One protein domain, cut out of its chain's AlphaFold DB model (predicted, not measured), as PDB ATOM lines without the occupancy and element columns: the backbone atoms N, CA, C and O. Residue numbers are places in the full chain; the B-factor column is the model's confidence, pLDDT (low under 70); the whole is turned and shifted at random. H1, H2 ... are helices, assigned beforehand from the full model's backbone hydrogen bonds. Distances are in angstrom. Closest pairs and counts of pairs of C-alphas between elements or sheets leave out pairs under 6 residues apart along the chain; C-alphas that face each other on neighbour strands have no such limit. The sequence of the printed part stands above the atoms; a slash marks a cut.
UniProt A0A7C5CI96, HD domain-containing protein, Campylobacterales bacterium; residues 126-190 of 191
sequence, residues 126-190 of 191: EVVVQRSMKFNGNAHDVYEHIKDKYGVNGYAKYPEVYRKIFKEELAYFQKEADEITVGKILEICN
ATOM      1  N   GLU A 126     271.184 237.948 177.801       93.12
ATOM      2  CA  GLU A 126     271.892 238.986 177.053       93.12
ATOM      3  C   GLU A 126     271.038 239.476 175.885       93.12
ATOM      4  O   GLU A 126     270.845 240.685 175.718       93.12
ATOM      5  N   VAL A 127     270.437 238.550 175.133       89.94
ATOM      6  CA  VAL A 127     269.531 238.882 174.025       89.94
ATOM      7  C   VAL A 127     268.319 239.667 174.527       89.94
ATOM      8  O   VAL A 127     267.950 240.687 173.930       89.94
ATOM      9  N   VAL A 128     267.700 239.242 175.633       90.75
ATOM     10  CA  VAL A 128     266.535 239.933 176.213       90.75
ATOM     11  C   VAL A 128     266.905 241.335 176.709       90.75
ATOM     12  O   VAL A 128     266.156 242.288 176.463       90.75
ATOM     13  N   VAL A 129     268.063 241.498 177.352       93.69
ATOM     14  CA  VAL A 129     268.578 242.794 177.821       93.69
ATOM     15  C   VAL A 129     268.848 243.725 176.642       93.69
ATOM     16  O   VAL A 129     268.345 244.849 176.627       93.69
ATOM     17  N   GLN A 130     269.556 243.256 175.614       90.62
ATOM     18  CA  GLN A 130     269.851 244.052 174.419       90.62
ATOM     19  C   GLN A 130     268.574 244.478 173.684       90.62
ATOM     20  O   GLN A 130     268.466 245.624 173.239       90.62
ATOM     21  N   ARG A 131     267.583 243.581 173.561       85.44
ATOM     22  CA  ARG A 131     266.270 243.902 172.968       85.44
ATOM     23  C   ARG A 131     265.522 244.945 173.801       85.44
ATOM     24  O   ARG A 131     265.015 245.914 173.242       85.44
ATOM     25  N   SER A 132     265.509 244.789 175.124       89.31
ATOM     26  CA  SER A 132     264.845 245.724 176.041       89.31
ATOM     27  C   SER A 132     265.510 247.104 176.025       89.31
ATOM     28  O   SER A 132     264.818 248.118 175.992       89.31
ATOM     29  N   MET A 133     266.843 247.160 175.969       90.31
ATOM     30  CA  MET A 133     267.600 248.413 175.904       90.31
ATOM     31  C   MET A 133     267.372 249.156 174.587       90.31
ATOM     32  O   MET A 133     267.206 250.372 174.592       90.31
ATOM     33  N   LYS A 134     267.269 248.439 173.461       84.94
ATOM     34  CA  LYS A 134     266.899 249.036 172.165       84.94
ATOM     35  C   LYS A 134     265.516 249.698 172.183       84.94
ATOM     36  O   LYS A 134     265.296 250.612 171.394       84.94
ATOM     37  N   PHE A 135     264.604 249.230 173.039       77.31
ATOM     38  CA  PHE A 135     263.243 249.758 173.142       77.31
ATOM     39  C   PHE A 135     263.115 250.876 174.188       77.31
ATOM     40  O   PHE A 135     262.605 251.947 173.874       77.31
ATOM     41  N   ASN A 136     263.598 250.648 175.414       78.62
ATOM     42  CA  ASN A 136     263.456 251.598 176.525       78.62
ATOM     43  C   ASN A 136     264.529 252.698 176.514       78.62
ATOM     44  O   ASN A 136     264.306 253.780 177.045       78.62
ATOM     45  N   GLY A 137     265.718 252.425 175.962       80.81
ATOM     46  CA  GLY A 137     266.853 253.357 175.949       80.81
ATOM     47  C   GLY A 137     267.450 253.681 177.326       80.81
ATOM     48  O   GLY A 137     268.382 254.478 177.408       80.81
ATOM     49  N   ASN A 138     266.935 253.082 178.404       91.94
ATOM     50  CA  ASN A 138     267.312 253.369 179.781       91.94
ATOM     51  C   ASN A 138     267.582 252.069 180.554       91.94
ATOM     52  O   ASN A 138     266.714 251.207 180.668       91.94
ATOM     53  N   ALA A 139     268.787 251.943 181.118       93.50
ATOM     54  CA  ALA A 139     269.219 250.729 181.808       93.50
ATOM     55  C   ALA A 139     268.451 250.446 183.112       93.50
ATOM     56  O   ALA A 139     268.304 249.286 183.489       93.50
ATOM     57  N   HIS A 140     267.945 251.476 183.797       94.12
ATOM     58  CA  HIS A 140     267.120 251.302 184.992       94.12
ATOM     59  C   HIS A 140     265.726 250.772 184.635       94.12
ATOM     60  O   HIS A 140     265.269 249.810 185.245       94.12
ATOM     61  N   ASP A 141     265.105 251.302 183.579       93.56
ATOM     62  CA  ASP A 141     263.815 250.793 183.093       93.56
ATOM     63  C   ASP A 141     263.941 249.350 182.583       93.56
ATOM     64  O   ASP A 141     263.051 248.525 182.787       93.56
ATOM     65  N   VAL A 142     265.070 249.015 181.943       94.62
ATOM     66  CA  VAL A 142     265.387 247.627 181.577       94.62
ATOM     67  C   VAL A 142     265.543 246.761 182.822       94.62
ATOM     68  O   VAL A 142     264.957 245.687 182.858       94.62
ATOM     69  N   TYR A 143     266.274 247.206 183.846       95.62
ATOM     70  CA  TYR A 143     266.423 246.465 185.104       95.62
ATOM     71  C   TYR A 143     265.062 246.112 185.724       95.62
ATOM     72  O   TYR A 143     264.795 244.935 185.975       95.62
ATOM     73  N   GLU A 144     264.176 247.099 185.885       93.81
ATOM     74  CA  GLU A 144     262.827 246.879 186.419       93.81
ATOM     75  C   GLU A 144     262.019 245.934 185.517       93.81
ATOM     76  O   GLU A 144     261.393 244.990 186.001       93.81
ATOM     77  N   HIS A 145     262.094 246.116 184.190       92.00
ATOM     78  CA  HIS A 145     261.416 245.245 183.228       92.00
ATOM     79  C   HIS A 145     261.873 243.788 183.333       92.00
ATOM     80  O   HIS A 145     261.038 242.880 183.303       92.00
ATOM     81  N   ILE A 146     263.184 243.552 183.445       93.88
ATOM     82  CA  ILE A 146     263.737 242.203 183.546       93.88
ATOM     83  C   ILE A 146     263.258 241.526 184.828       93.88
ATOM     84  O   ILE A 146     262.765 240.399 184.771       93.88
ATOM     85  N   LYS A 147     263.331 242.226 185.962       92.38
ATOM     86  CA  LYS A 147     262.921 241.696 187.267       92.38
ATOM     87  C   LYS A 147     261.426 241.382 187.324       92.38
ATOM     88  O   LYS A 147     261.058 240.278 187.721       92.38
ATOM     89  N   ASP A 148     260.579 242.313 186.888       91.62
ATOM     90  CA  ASP A 148     259.118 242.160 186.933       91.62
ATOM     91  C   ASP A 148     258.615 241.072 185.969       91.62
ATOM     92  O   ASP A 148     257.682 240.323 186.270       91.62
ATOM     93  N   LYS A 149     259.249 240.940 184.799       90.94
ATOM     94  CA  LYS A 149     258.800 240.002 183.767       90.94
ATOM     95  C   LYS A 149     259.426 238.619 183.888       90.94
ATOM     96  O   LYS A 149     258.700 237.634 183.794       90.94
ATOM     97  N   TYR A 150     260.744 238.547 184.040       92.25
ATOM     98  CA  TYR A 150     261.536 237.339 183.787       92.25
ATOM     99  C   TYR A 150     262.144 236.703 185.042       92.25
ATOM    100  O   TYR A 150     262.618 235.571 184.955       92.25
ATOM    101  N   GLY A 151     262.124 237.388 186.190       88.62
ATOM    102  CA  GLY A 151     262.583 236.812 187.457       88.62
ATOM    103  C   GLY A 151     261.799 235.555 187.857       88.62
ATOM    104  O   GLY A 151     260.769 235.222 187.260       88.62
ATOM    105  N   VAL A 152     262.240 234.856 188.907       86.56
ATOM    106  CA  VAL A 152     261.588 233.615 189.382       86.56
ATOM    107  C   VAL A 152     260.113 233.840 189.736       86.56
ATOM    108  O   VAL A 152     259.281 232.962 189.511       86.56
ATOM    109  N   ASN A 153     259.781 235.033 190.239       85.75
ATOM    110  CA  ASN A 153     258.409 235.458 190.544       85.75
ATOM    111  C   ASN A 153     257.814 236.406 189.488       85.75
ATOM    112  O   ASN A 153     256.792 237.045 189.747       85.75
ATOM    113  N   GLY A 154     258.459 236.532 188.328       85.44
ATOM    114  CA  GLY A 154     258.020 237.415 187.258       85.44
ATOM    115  C   GLY A 154     256.717 236.950 186.606       85.44
ATOM    116  O   GLY A 154     256.315 235.787 186.705       85.44
ATOM    117  N   TYR A 155     256.025 237.861 185.920       84.12
ATOM    118  CA  TYR A 155     254.719 237.545 185.333       84.12
ATOM    119  C   TYR A 155     254.789 236.710 184.042       84.12
ATOM    120  O   TYR A 155     253.738 236.262 183.564       84.12
ATOM    121  N   ALA A 156     255.969 236.521 183.437       84.88
ATOM    122  CA  ALA A 156     256.103 235.716 182.227       84.88
ATOM    123  C   ALA A 156     255.733 234.255 182.518       84.88
ATOM    124  O   ALA A 156     256.419 233.535 183.239       84.88
ATOM    125  N   LYS A 157     254.638 233.792 181.909       79.94
ATOM    126  CA  LYS A 157     254.256 232.381 181.956       79.94
ATOM    127  C   LYS A 157     254.960 231.624 180.838       79.94
ATOM    128  O   LYS A 157     254.847 231.994 179.669       79.94
ATOM    129  N   TYR A 158     255.642 230.540 181.187       87.12
ATOM    130  CA  TYR A 158     256.296 229.647 180.231       87.12
ATOM    131  C   TYR A 158     255.393 228.441 179.949       87.12
ATOM    132  O   TYR A 158     255.005 227.794 180.922       87.12
ATOM    133  N   PRO A 159     255.041 228.128 178.688       89.12
ATOM    134  CA  PRO A 159     254.268 226.927 178.344       89.12
ATOM    135  C   PRO A 159     254.926 225.626 178.834       89.12
ATOM    136  O   PRO A 159     256.125 225.605 179.128       89.12
ATOM    137  N   GLU A 160     254.172 224.524 178.922       89.81
ATOM    138  CA  GLU A 160     254.731 223.240 179.370       89.81
ATOM    139  C   GLU A 160     255.822 222.758 178.414       89.81
ATOM    140  O   GLU A 160     256.900 222.358 178.864       89.81
ATOM    141  N   VAL A 161     255.579 222.891 177.106       90.88
ATOM    142  CA  VAL A 161     256.572 222.602 176.061       90.88
ATOM    143  C   VAL A 161     257.879 223.360 176.312       90.88
ATOM    144  O   VAL A 161     258.946 222.744 176.302       90.88
ATOM    145  N   TYR A 162     257.803 224.658 176.615       92.31
ATOM    146  CA  TYR A 162     258.973 225.490 176.901       92.31
ATOM    147  C   TYR A 162     259.753 224.979 178.114       92.31
ATOM    148  O   TYR A 162     260.955 224.735 178.028       92.31
ATOM    149  N   ARG A 163     259.059 224.755 179.240       91.69
ATOM    150  CA  ARG A 163     259.678 224.281 180.491       91.69
ATOM    151  C   ARG A 163     260.311 222.903 180.348       91.69
ATOM    152  O   ARG A 163     261.256 222.592 181.063       91.69
ATOM    153  N   LYS A 164     259.760 222.056 179.480       93.31
ATOM    154  CA  LYS A 164     260.287 220.715 179.227       93.31
ATOM    155  C   LYS A 164     261.556 220.757 178.381       93.31
ATOM    156  O   LYS A 164     262.468 219.984 178.653       93.31
ATOM    157  N   ILE A 165     261.581 221.606 177.356       93.81
ATOM    158  CA  ILE A 165     262.687 221.677 176.394       93.81
ATOM    159  C   ILE A 165     263.860 222.468 176.963       93.81
ATOM    160  O   ILE A 165     264.984 221.995 176.881       93.81
ATOM    161  N   PHE A 166     263.590 223.618 177.580       94.31
ATOM    162  CA  PHE A 166     264.608 224.543 178.078       94.31
ATOM    163  C   PHE A 166     264.718 224.504 179.600       94.31
ATOM    164  O   PHE A 166     264.817 225.541 180.245       94.31
ATOM    165  N   LYS A 167     264.562 223.331 180.217       94.00
ATOM    166  CA  LYS A 167     264.404 223.235 181.675       94.00
ATOM    167  C   LYS A 167     265.586 223.851 182.430       94.00
ATOM    168  O   LYS A 167     265.378 224.566 183.410       94.00
ATOM    169  N   GLU A 168     266.802 223.512 182.015       94.25
ATOM    170  CA  GLU A 168     268.031 223.923 182.696       94.25
ATOM    171  C   GLU A 168     268.380 225.370 182.339       94.25
ATOM    172  O   GLU A 168     268.662 226.175 183.226       94.25
ATOM    173  N   GLU A 169     268.245 225.718 181.062       94.88
ATOM    174  CA  GLU A 169     268.468 227.055 180.520       94.88
ATOM    175  C   GLU A 169     267.496 228.069 181.121       94.88
ATOM    176  O   GLU A 169     267.910 229.147 181.525       94.88
ATOM    177  N   LEU A 170     266.213 227.715 181.264       94.25
ATOM    178  CA  LEU A 170     265.211 228.571 181.896       94.25
ATOM    179  C   LEU A 170     265.530 228.793 183.376       94.25
ATOM    180  O   LEU A 170     265.433 229.919 183.852       94.25
ATOM    181  N   ALA A 171     265.920 227.744 184.106       93.00
ATOM    182  CA  ALA A 171     266.276 227.881 185.516       93.00
ATOM    183  C   ALA A 171     267.497 228.796 185.704       93.00
ATOM    184  O   ALA A 171     267.508 229.633 186.609       93.00
ATOM    185  N   TYR A 172     268.501 228.661 184.834       94.25
ATOM    186  CA  TYR A 172     269.670 229.534 184.816       94.25
ATOM    187  C   TYR A 172     269.288 230.977 184.457       94.25
ATOM    188  O   TYR A 172     269.573 231.892 185.227       94.25
ATOM    189  N   PHE A 173     268.539 231.163 183.369       94.81
ATOM    190  CA  PHE A 173     268.040 232.455 182.903       94.81
ATOM    191  C   PHE A 173     267.248 233.206 183.980       94.81
ATOM    192  O   PHE A 173     267.502 234.383 184.218       94.81
ATOM    193  N   GLN A 174     266.303 232.545 184.661       93.81
ATOM    194  CA  GLN A 174     265.489 233.193 185.698       93.81
ATOM    195  C   GLN A 174     266.328 233.591 186.914       93.81
ATOM    196  O   GLN A 174     266.084 234.639 187.513       93.81
ATOM    197  N   LYS A 175     267.332 232.780 187.267       93.56
ATOM    198  CA  LYS A 175     268.273 233.109 188.339       93.56
ATOM    199  C   LYS A 175     269.120 234.328 187.970       93.56
ATOM    200  O   LYS A 175     269.219 235.254 188.768       93.56
ATOM    201  N   GLU A 176     269.690 234.355 186.767       95.12
ATOM    202  CA  GLU A 176     270.459 235.511 186.302       95.12
ATOM    203  C   GLU A 176     269.590 236.767 186.185       95.12
ATOM    204  O   GLU A 176     270.025 237.849 186.574       95.12
ATOM    205  N   ALA A 177     268.346 236.636 185.713       94.88
ATOM    206  CA  ALA A 177     267.389 237.738 185.670       94.88
ATOM    207  C   ALA A 177     267.106 238.297 187.072       94.88
ATOM    208  O   ALA A 177     266.919 239.502 187.225       94.88
ATOM    209  N   ASP A 178     267.107 237.450 188.107       94.00
ATOM    210  CA  ASP A 178     266.933 237.892 189.488       94.00
ATOM    211  C   ASP A 178     268.171 238.568 190.086       94.00
ATOM    212  O   ASP A 178     268.023 239.455 190.935       94.00
ATOM    213  N   GLU A 179     269.360 238.170 189.647       95.31
ATOM    214  CA  GLU A 179     270.651 238.693 190.105       95.31
ATOM    215  C   GLU A 179     271.158 239.873 189.249       95.31
ATOM    216  O   GLU A 179     272.171 240.491 189.589       95.31
ATOM    217  N   ILE A 180     270.463 240.212 188.154       96.12
ATOM    218  CA  ILE A 180     270.881 241.268 187.228       96.12
ATOM    219  C   ILE A 180     270.975 242.625 187.930       96.12
ATOM    220  O   ILE A 180     270.185 242.974 188.803       96.12
ATOM    221  N   THR A 181     271.942 243.436 187.506       96.81
ATOM    222  CA  THR A 181     272.130 244.804 187.993       96.81
ATOM    223  C   THR A 181     272.158 245.785 186.828       96.81
ATOM    224  O   THR A 181     272.470 245.412 185.697       96.81
ATOM    225  N   VAL A 182     271.910 247.068 187.110       96.38
ATOM    226  CA  VAL A 182     272.085 248.146 186.119       96.38
ATOM    227  C   VAL A 182     273.506 248.136 185.538       96.38
ATOM    228  O   VAL A 182     273.668 248.290 184.332       96.38
ATOM    229  N   GLY A 183     274.528 247.880 186.363       96.38
ATOM    230  CA  GLY A 183     275.916 247.772 185.900       96.38
ATOM    231  C   GLY A 183     276.118 246.646 184.883       96.38
ATOM    232  O   GLY A 183     276.735 246.868 183.845       96.38
ATOM    233  N   LYS A 184     275.530 245.468 185.129       95.62
ATOM    234  CA  LYS A 184     275.600 244.345 184.184       95.62
ATOM    235  C   LYS A 184     274.850 244.632 182.878       95.62
ATOM    236  O   LYS A 184     275.309 244.234 181.816       95.62
ATOM    237  N   ILE A 185     273.727 245.353 182.935       95.81
ATOM    238  CA  ILE A 185     272.981 245.775 181.735       95.81
ATOM    239  C   ILE A 185     273.831 246.695 180.850       95.81
ATOM    240  O   ILE A 185     273.867 246.501 179.633       95.81
ATOM    241  N   LEU A 186     274.520 247.665 181.456       94.62
ATOM    242  CA  LEU A 186     275.421 248.576 180.746       94.62
ATOM    243  C   LEU A 186     276.587 247.817 180.095       94.62
ATOM    244  O   LEU A 186     276.874 248.029 178.919       94.62
ATOM    245  N   GLU A 187     277.175 246.857 180.816       94.81
ATOM    246  CA  GLU A 187     278.219 245.963 180.297       94.81
ATOM    247  C   GLU A 187     277.736 245.160 179.076       94.81
ATOM    248  O   GLU A 187     278.369 245.207 178.024       94.81
ATOM    249  N   ILE A 188     276.581 244.486 179.175       93.75
ATOM    250  CA  ILE A 188     275.987 243.693 178.077       93.75
ATOM    251  C   ILE A 188     275.731 244.556 176.834       93.75
ATOM    252  O   ILE A 188     275.858 244.092 175.698       93.75
ATOM    253  N   CYS A 189     275.331 245.811 177.042       91.25
ATOM    254  CA  CYS A 189     274.969 246.726 175.965       91.25
ATOM    255  C   CYS A 189     276.147 247.573 175.448       91.25
ATOM    256  O   CYS A 189     275.962 248.280 174.457       91.25
ATOM    257  N   ASN A 190     277.335 247.482 176.061       87.50
ATOM    258  CA  ASN A 190     278.512 248.306 175.757       87.50
ATOM    259  C   ASN A 190     278.214 249.824 175.756       87.50
ATOM    260  O   ASN A 190     278.584 250.529 174.811       87.50
TER     261      ASN A 190
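What this domain is: This is residues 126 to 190 of the 191 residues of the protein "HD domain-containing protein" of Campylobacterales bacterium (UniProt A0A7C5CI96). The longest helix, H4, reaches out from a cluster of three crossed helices, H1, H2 and H5, to the small helix H3, which is set crosswise at the far end of an elongated shape. Residues 151 to 159 run from the end of H2 to H3. The printed part has 65 residues with five named helices, H1 to H5 in that order along the chain, and no named strand; the class is all helix. The whole is compact, with a radius of gyration of the C-alphas of 11.9 A and spans of 33, 18 and 18 A.

How they stand to each other: H4, residues 167 to 179, touches H2, residues 139 to 150, at a steep tilt of 40 degrees, opposite ways. H4 touches H2 with residues 174 to 178 alone, and H2 touches H4 with residues 146 to 150 alone; the closest C-alphas of the two helices, those of Lys 147 and Asp 178, are 6.0 A apart. H2 is the hub, touching three helices. H1, residues 126 to 136, touches H2 at a steep tilt of 58 degrees, opposite ways, with the C-alphas of Ser 132 and Val 142 closest at 5.9 A. H5, residues 182 to 189, touches H2 about perpendicular at 86 degrees, where H2 uses residues 139 to 143 alone; the closest C-alphas are those of Ala 139 and Val 182, 5.8 A. H5 also touches H1 about perpendicular at 80 degrees, with the C-alphas of Gln 130 and Cys 189 closest at 6.0 A. H3, residues 160 to 165, is close to H4 but not clearly touching, the closest C-alphas being Arg 163 and Leu 170 at 7.1 A. H3 is apart from H1, H2 and H5. In H1, H2, H3, H4 and H5 every O i to N i+4 pair is within hydrogen-bond range.

Where its parts are: H4 is 18.7 A long from first to last C-alpha, H2 15.6 A and H1 15.2 A; H5 and H3 are shorter. C-alpha 126, where H1 begins, is at (271.892, 238.986, 177.053), and C-alpha 189, where H5 ends, is at (274.969, 246.726, 175.965).

The domain as a whole: The C-alphas farthest apart, of Glu 160 and Asn 190, are 34.7 A apart. The printed part has no cut and no long link. No printed residue has a pLDDT under 70.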